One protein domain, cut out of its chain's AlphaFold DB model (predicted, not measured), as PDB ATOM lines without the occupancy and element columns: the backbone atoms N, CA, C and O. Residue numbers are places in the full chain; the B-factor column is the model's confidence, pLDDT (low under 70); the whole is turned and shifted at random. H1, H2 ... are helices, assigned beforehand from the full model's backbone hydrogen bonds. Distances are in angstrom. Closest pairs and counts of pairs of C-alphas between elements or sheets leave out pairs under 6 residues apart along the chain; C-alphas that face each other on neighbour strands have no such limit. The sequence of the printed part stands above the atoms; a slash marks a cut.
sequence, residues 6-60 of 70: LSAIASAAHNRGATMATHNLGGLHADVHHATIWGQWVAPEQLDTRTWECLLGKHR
ATOM      1  N   LEU A   6     -30.730  -6.976 -38.342       82.81
ATOM      2  CA  LEU A   6     -29.841  -7.568 -37.344       82.81
ATOM      3  C   LEU A   6     -28.733  -6.575 -36.964       82.81
ATOM      4  O   LEU A   6     -28.477  -6.368 -35.777       82.81
ATOM      5  N   SER A   7     -28.147  -5.891 -37.947       87.25
ATOM      6  CA  SER A   7     -27.207  -4.791 -37.710       87.25
ATOM      7  C   SER A   7     -27.852  -3.624 -36.960       87.25
ATOM      8  O   SER A   7     -27.230  -3.086 -36.049       87.25
ATOM      9  N   ALA A   8     -29.108  -3.270 -37.259       90.50
ATOM     10  CA  ALA A   8     -29.828  -2.225 -36.521       90.50
ATOM     11  C   ALA A   8     -30.018  -2.590 -35.036       90.50
ATOM     12  O   ALA A   8     -29.769  -1.770 -34.155       90.50
ATOM     13  N   ILE A   9     -30.372  -3.846 -34.733       92.81
ATOM     14  CA  ILE A   9     -30.478  -4.337 -33.347       92.81
ATOM     15  C   ILE A   9     -29.125  -4.257 -32.638       92.81
ATOM     16  O   ILE A   9     -29.046  -3.749 -31.518       92.81
ATOM     17  N   ALA A  10     -28.057  -4.727 -33.289       92.88
ATOM     18  CA  ALA A  10     -26.714  -4.695 -32.724       92.88
ATOM     19  C   ALA A  10     -26.251  -3.256 -32.441       92.88
ATOM     20  O   ALA A  10     -25.754  -2.976 -31.350       92.88
ATOM     21  N   SER A  11     -26.471  -2.328 -33.377       94.19
ATOM     22  CA  SER A  11     -26.162  -0.909 -33.189       94.19
ATOM     23  C   SER A  11     -26.989  -0.280 -32.068       94.19
ATOM     24  O   SER A  11     -26.430   0.408 -31.218       94.19
ATOM     25  N   ALA A  12     -28.297  -0.537 -32.008       94.81
ATOM     26  CA  ALA A  12     -29.165   0.011 -30.968       94.81
ATOM     27  C   ALA A  12     -28.802  -0.496 -29.564       94.81
ATOM     28  O   ALA A  12     -28.845   0.285 -28.610       94.81
ATOM     29  N   ALA A  13     -28.418  -1.773 -29.444       95.00
ATOM     30  CA  ALA A  13     -27.922  -2.359 -28.204       95.00
ATOM     31  C   ALA A  13     -26.560  -1.762 -27.810       95.00
ATOM     32  O   ALA A  13     -26.368  -1.361 -26.662       95.00
ATOM     33  N   HIS A  14     -25.637  -1.629 -28.768       95.19
ATOM     34  CA  HIS A  14     -24.322  -1.032 -28.535       95.19
ATOM     35  C   HIS A  14     -24.415   0.434 -28.088       95.19
ATOM     36  O   HIS A  14     -23.783   0.820 -27.108       95.19
ATOM     37  N   ASN A  15     -25.272   1.232 -28.732       95.19
ATOM     38  CA  ASN A  15     -25.520   2.633 -28.370       95.19
ATOM     39  C   ASN A  15     -26.088   2.796 -26.950       95.19
ATOM     40  O   ASN A  15     -26.021   3.882 -26.380       95.19
ATOM     41  N   ARG A  16     -26.641   1.723 -26.375       94.69
ATOM     42  CA  ARG A  16     -27.144   1.666 -24.997       94.69
ATOM     43  C   ARG A  16     -26.152   1.027 -24.019       94.69
ATOM     44  O   ARG A  16     -26.504   0.780 -22.873       94.69
ATOM     45  N   GLY A  17     -24.916   0.777 -24.450       94.62
ATOM     46  CA  GLY A  17     -23.840   0.265 -23.601       94.62
ATOM     47  C   GLY A  17     -23.767  -1.259 -23.496       94.62
ATOM     48  O   GLY A  17     -22.977  -1.768 -22.700       94.62
ATOM     49  N   ALA A  18     -24.539  -2.010 -24.292       95.31
ATOM     50  CA  ALA A  18     -24.391  -3.460 -24.333       95.31
ATOM     51  C   ALA A  18     -23.052  -3.840 -24.984       95.31
ATOM     52  O   ALA A  18     -22.716  -3.396 -26.086       95.31
ATOM     53  N   THR A  19     -22.290  -4.697 -24.309       94.75
ATOM     54  CA  THR A  19     -21.013  -5.223 -24.803       94.75
ATOM     55  C   THR A  19     -20.925  -6.717 -24.523       94.75
ATOM     56  O   THR A  19     -21.604  -7.212 -23.627       94.75
ATOM     57  N   MET A  20     -20.046  -7.438 -25.228       92.62
ATOM     58  CA  MET A  20     -19.809  -8.862 -24.939       92.62
ATOM     59  C   MET A  20     -19.248  -9.111 -23.533       92.62
ATOM     60  O   MET A  20     -19.342 -10.229 -23.042       92.62
ATOM     61  N   ALA A  21     -18.636  -8.104 -22.899       92.88
ATOM     62  CA  ALA A  21     -18.079  -8.235 -21.555       92.88
ATOM     63  C   ALA A  21     -19.158  -8.160 -20.463       92.88
ATOM     64  O   ALA A  21     -18.971  -8.701 -19.379       92.88
ATOM     65  N   THR A  22     -20.270  -7.480 -20.746       93.38
ATOM     66  CA  THR A  22     -21.309  -7.168 -19.757       93.38
ATOM     67  C   THR A  22     -22.653  -7.817 -20.064       93.38
ATOM     68  O   THR A  22     -23.508  -7.873 -19.189       93.38
ATOM     69  N   HIS A  23     -22.871  -8.302 -21.290       95.62
ATOM     70  CA  HIS A  23     -24.157  -8.849 -21.706       95.62
ATOM     71  C   HIS A  23     -24.024 -10.094 -22.584       95.62
ATOM     72  O   HIS A  23     -23.152 -10.194 -23.453       95.62
ATOM     73  N   ASN A  24     -25.002 -10.992 -22.460       94.75
ATOM     74  CA  ASN A  24     -25.263 -12.033 -23.445       94.75
ATOM     75  C   ASN A  24     -25.878 -11.406 -24.708       94.75
ATOM     76  O   ASN A  24     -27.099 -11.320 -24.850       94.75
ATOM     77  N   LEU A  25     -25.027 -10.970 -25.641       94.00
ATOM     78  CA  LEU A  25     -25.480 -10.288 -26.859       94.00
ATOM     79  C   LEU A  25     -26.379 -11.160 -27.745       94.00
ATOM     80  O   LEU A  25     -27.275 -10.625 -28.388       94.00
ATOM     81  N   GLY A  26     -26.178 -12.482 -27.771       93.81
ATOM     82  CA  GLY A  26     -27.023 -13.391 -28.551       93.81
ATOM     83  C   GLY A  26     -28.451 -13.462 -28.006       93.81
ATOM     84  O   GLY A  26     -29.413 -13.336 -28.764       93.81
ATOM     85  N   GLY A  27     -28.586 -13.597 -26.682       94.69
ATOM     86  CA  GLY A  27     -29.882 -13.567 -26.001       94.69
ATOM     87  C   GLY A  27     -30.573 -12.210 -26.130       94.69
ATOM     88  O   GLY A  27     -31.744 -12.146 -26.507       94.69
ATOM     89  N   LEU A  28     -29.826 -11.125 -25.902       95.69
ATOM     90  CA  LEU A  28     -30.328  -9.760 -26.044       95.69
ATOM     91  C   LEU A  28     -30.838  -9.494 -27.463       95.69
ATOM     92  O   LEU A  28     -31.928  -8.953 -27.639       95.69
ATOM     93  N   HIS A  29     -30.084  -9.917 -28.477       95.00
ATOM     94  CA  HIS A  29     -30.475  -9.763 -29.873       95.00
ATOM     95  C   HIS A  29     -31.808 -10.459 -30.168       95.00
ATOM     96  O   HIS A  29     -32.696  -9.854 -30.772       95.00
ATOM     97  N   ALA A  30     -31.962 -11.716 -29.741       94.06
ATOM     98  CA  ALA A  30     -33.171 -12.495 -29.991       94.06
ATOM     99  C   ALA A  30     -34.413 -11.859 -29.344       94.06
ATOM    100  O   ALA A  30     -35.456 -11.748 -29.993       94.06
ATOM    101  N   ASP A  31     -34.291 -11.378 -28.106       94.62
ATOM    102  CA  ASP A  31     -35.413 -10.755 -27.404       94.62
ATOM    103  C   ASP A  31     -35.777  -9.380 -27.984       94.62
ATOM    104  O   ASP A  31     -36.962  -9.074 -28.120       94.62
ATOM    105  N   VAL A  32     -34.797  -8.565 -28.395       93.75
ATOM    106  CA  VAL A  32     -35.064  -7.286 -29.084       93.75
ATOM    107  C   VAL A  32     -35.726  -7.536 -30.440       93.75
ATOM    108  O   VAL A  32     -36.690  -6.856 -30.805       93.75
ATOM    109  N   HIS A  33     -35.262  -8.541 -31.185       91.81
ATOM    110  CA  HIS A  33     -35.898  -8.962 -32.432       91.81
ATOM    111  C   HIS A  33     -37.357  -9.379 -32.195       91.81
ATOM    112  O   HIS A  33     -38.255  -8.962 -32.927       91.81
ATOM    113  N   HIS A  34     -37.622 -10.147 -31.137       90.69
ATOM    114  CA  HIS A  34     -38.980 -10.537 -30.776       90.69
ATOM    115  C   HIS A  34     -39.847  -9.331 -30.375       90.69
ATOM    116  O   HIS A  34     -40.958  -9.185 -30.881       90.69
ATOM    117  N   ALA A  35     -39.343  -8.430 -29.525       88.81
ATOM    118  CA  ALA A  35     -40.068  -7.242 -29.071       88.81
ATOM    119  C   ALA A  35     -40.415  -6.285 -30.224       88.81
ATOM    120  O   ALA A  35     -41.539  -5.784 -30.312       88.81
ATOM    121  N   THR A  36     -39.475  -6.076 -31.149       86.38
ATOM    122  CA  THR A  36     -39.682  -5.206 -32.316       86.38
ATOM    123  C   THR A  36     -40.642  -5.793 -33.342       86.38
ATOM    124  O   THR A  36     -41.330  -5.024 -34.003       86.38
ATOM    125  N   ILE A  37     -40.736  -7.119 -33.483       82.31
ATOM    126  CA  ILE A  37     -41.611  -7.758 -34.482       82.31
ATOM    127  C   ILE A  37     -42.986  -8.117 -33.921       82.31
ATOM    128  O   ILE A  37     -43.989  -7.899 -34.589       82.31
ATOM    129  N   TRP A  38     -43.054  -8.660 -32.714       74.50
ATOM    130  CA  TRP A  38     -44.300  -9.201 -32.163       74.50
ATOM    131  C   TRP A  38     -44.910  -8.314 -31.084       74.50
ATOM    132  O   TRP A  38     -46.103  -8.413 -30.820       74.50
ATOM    133  N   GLY A  39     -44.110  -7.438 -30.470       64.94
ATOM    134  CA  GLY A  39     -44.591  -6.503 -29.457       64.94
ATOM    135  C   GLY A  39     -45.202  -5.240 -30.057       64.94
ATOM    136  O   GLY A  39     -46.316  -4.872 -29.698       64.94
ATOM    137  N   GLN A  40     -44.461  -4.555 -30.939       67.81
ATOM    138  CA  GLN A  40     -44.806  -3.180 -31.345       67.81
ATOM    139  C   GLN A  40     -44.661  -2.874 -32.851       67.81
ATOM    140  O   GLN A  40     -45.153  -1.843 -33.297       67.81
ATOM    141  N   TRP A  41     -44.027  -3.744 -33.649       80.31
ATOM    142  CA  TRP A  41     -43.738  -3.507 -35.079       80.31
ATOM    143  C   TRP A  41     -42.969  -2.200 -35.354       80.31
ATOM    144  O   TRP A  41     -43.277  -1.443 -36.271       80.31
ATOM    145  N   VAL A  42     -41.936  -1.950 -34.546       84.06
ATOM    146  CA  VAL A  42     -41.112  -0.728 -34.567       84.06
ATOM    147  C   VAL A  42     -39.649  -1.025 -34.907       84.06
ATOM    148  O   VAL A  42     -39.208  -2.176 -34.860       84.06
ATOM    149  N   ALA A  43     -38.873   0.009 -35.243       88.00
ATOM    150  CA  ALA A  43     -37.418  -0.113 -35.298       88.00
ATOM    151  C   ALA A  43     -36.836  -0.313 -33.878       88.00
ATOM    152  O   ALA A  43     -37.411   0.195 -32.911       88.00
ATOM    153  N   PRO A  44     -35.697  -1.014 -33.711       88.81
ATOM    154  CA  PRO A  44     -35.069  -1.222 -32.400       88.81
ATOM    155  C   PRO A  44     -34.821   0.076 -31.620       88.81
ATOM    156  O   PRO A  44     -34.951   0.114 -30.398       88.81
ATOM    157  N   GLU A  45     -34.506   1.165 -32.318       89.44
ATOM    158  CA  GLU A  45     -34.263   2.481 -31.730       89.44
ATOM    159  C   GLU A  45     -35.523   3.107 -31.125       89.44
ATOM    160  O   GLU A  45     -35.405   3.914 -30.205       89.44
ATOM    161  N   GLN A  46     -36.700   2.722 -31.627       90.88
ATOM    162  CA  GLN A  46     -38.007   3.244 -31.228       90.88
ATOM    163  C   GLN A  46     -38.658   2.455 -30.086       90.88
ATOM    164  O   GLN A  46     -39.681   2.902 -29.571       90.88
ATOM    165  N   LEU A  47     -38.097   1.305 -29.691       90.94
ATOM    166  CA  LEU A  47     -38.525   0.626 -28.469       90.94
ATOM    167  C   LEU A  47     -38.397   1.583 -27.282       90.94
ATOM    168  O   LEU A  47     -37.400   2.301 -27.140       90.94
ATOM    169  N   ASP A  48     -39.404   1.566 -26.417       90.81
ATOM    170  CA  ASP A  48     -39.445   2.427 -25.249       90.81
ATOM    171  C   ASP A  48     -38.306   2.112 -24.267       90.81
ATOM    172  O   ASP A  48     -37.807   0.985 -24.174       90.81
ATOM    173  N   THR A  49     -37.895   3.134 -23.514       91.81
ATOM    174  CA  THR A  49     -36.770   3.047 -22.575       91.81
ATOM    175  C   THR A  49     -36.952   1.923 -21.560       91.81
ATOM    176  O   THR A  49     -36.005   1.187 -21.303       91.81
ATOM    177  N   ARG A  50     -38.171   1.729 -21.039       92.12
ATOM    178  CA  ARG A  50     -38.449   0.705 -20.026       92.12
ATOM    179  C   ARG A  50     -38.274  -0.705 -20.590       92.12
ATOM    180  O   ARG A  50     -37.714  -1.566 -19.914       92.12
ATOM    181  N   THR A  51     -38.730  -0.950 -21.818       93.25
ATOM    182  CA  THR A  51     -38.479  -2.225 -22.504       93.25
ATOM    183  C   THR A  51     -36.981  -2.462 -22.675       93.25
ATOM    184  O   THR A  51     -36.499  -3.547 -22.357       93.25
ATOM    185  N   TRP A  52     -36.222  -1.448 -23.099       94.62
ATOM    186  CA  TRP A  52     -34.768  -1.565 -23.215       94.62
ATOM    187  C   TRP A  52     -34.078  -1.864 -21.884       94.62
ATOM    188  O   TRP A  52     -33.264  -2.780 -21.832       94.62
ATOM    189  N   GLU A  53     -34.412  -1.147 -20.812       94.75
ATOM    190  CA  GLU A  53     -33.851  -1.380 -19.474       94.75
ATOM    191  C   GLU A  53     -34.141  -2.800 -18.976       94.75
ATOM    192  O   GLU A  53     -33.248  -3.472 -18.463       94.75
ATOM    193  N   CYS A  54     -35.364  -3.294 -19.191       94.88
ATOM    194  CA  CYS A  54     -35.749  -4.659 -18.842       94.88
ATOM    195  C   CYS A  54     -34.921  -5.701 -19.611       94.88
ATOM    196  O   CYS A  54     -34.397  -6.644 -19.020       94.88
ATOM    197  N   LEU A  55     -34.772  -5.521 -20.928       95.12
ATOM    198  CA  LEU A  55     -34.004  -6.438 -21.773       95.12
ATOM    199  C   LEU A  55     -32.504  -6.401 -21.454       95.12
ATOM    200  O   LEU A  55     -31.876  -7.455 -21.376       95.12
ATOM    201  N   LEU A  56     -31.935  -5.216 -21.229       95.50
ATOM    202  CA  LEU A  56     -30.534  -5.060 -20.833       95.50
ATOM    203  C   LEU A  56     -30.278  -5.724 -19.479       95.50
ATOM    204  O   LEU A  56     -29.373  -6.545 -19.372       95.50
ATOM    205  N   GLY A  57     -31.129  -5.459 -18.484       94.56
ATOM    206  CA  GLY A  57     -31.030  -6.087 -17.167       94.56
ATOM    207  C   GLY A  57     -31.142  -7.611 -17.227       94.56
ATOM    208  O   GLY A  57     -30.330  -8.310 -16.627       94.56
ATOM    209  N   LYS A  58     -32.090  -8.148 -18.007       95.00
ATOM    210  CA  LYS A  58     -32.276  -9.600 -18.178       95.00
ATOM    211  C   LYS A  58     -31.033 -10.301 -18.732       95.00
ATOM    212  O   LYS A  58     -30.757 -11.435 -18.353       95.00
ATOM    213  N   HIS A  59     -30.328  -9.659 -19.663       95.75
ATOM    214  CA  HIS A  59     -29.180 -10.250 -20.359       95.75
ATOM    215  C   HIS A  59     -27.837  -9.809 -19.796       95.75
ATOM    216  O   HIS A  59     -26.809 -10.087 -20.414       95.75
ATOM    217  N   ARG A  60     -27.832  -9.137 -18.645       94.62
ATOM    218  CA  ARG A  60     -26.615  -8.727 -17.962       94.62
ATOM    219  C   ARG A  60     -25.862  -9.945 -17.426       94.62
ATOM    220  O   ARG A  60     -26.462 -10.876 -16.895       94.62
TER     221      ARG A  60
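AT A GLANCE: This is residues 6 to 60 of the 70 residues of an uncharacterized protein of Rhodococcus sp. AW25M09 (UniProt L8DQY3). Three helices make a triangle: H2, the longest, packs on both others, with H1 set steeply across it and H3 folded back beside it. The printed part has 55 residues with three named helices, in the order H1, H2, H3, and no named strand: all helix. It is compact, with a radius of gyration of the C-alphas of 9.8 A, spanning 29 by 21 by 16 A.

HOW THE PARTS SIT: Start at H1, residues 6 to 14; it touches H2, residues 25 to 39, with residues 29 to 33 of H2 alone. Their closest C-alphas, Ile 9 and His 29, are 6.4 A apart. They run opposite ways at a steep tilt of 68 degrees, only just short of about perpendicular. Next, H3, residues 49 to 58, touches residues 28 to 32 of H2 alone; the closest C-alphas, Leu 28 and Leu 55, are 6.5 A apart. H2 and H3 form a helical hairpin, opposite ways at a steep tilt of 38 degrees. H1 and H3 are only just apart, closest C-alphas 8.3 A. In H1, H2 and H3 every O i to N i+4 pair is within hydrogen-bond range.

IN THESE COORDINATES: Find C-alpha 6 at (-29.841, -7.568, -37.344); H1 runs 12.3 A from there. H2 spans 19.7 A; H3 runs 14.1 A to C-alpha 58 at (-32.276, -9.600, -18.178).

THE WHOLE: The farthest C-alphas, Ala 21 and Trp 41, are 29.4 A apart. The printed part has no cut, and both links are short. Residues 39 to 40 have pLDDT under 70.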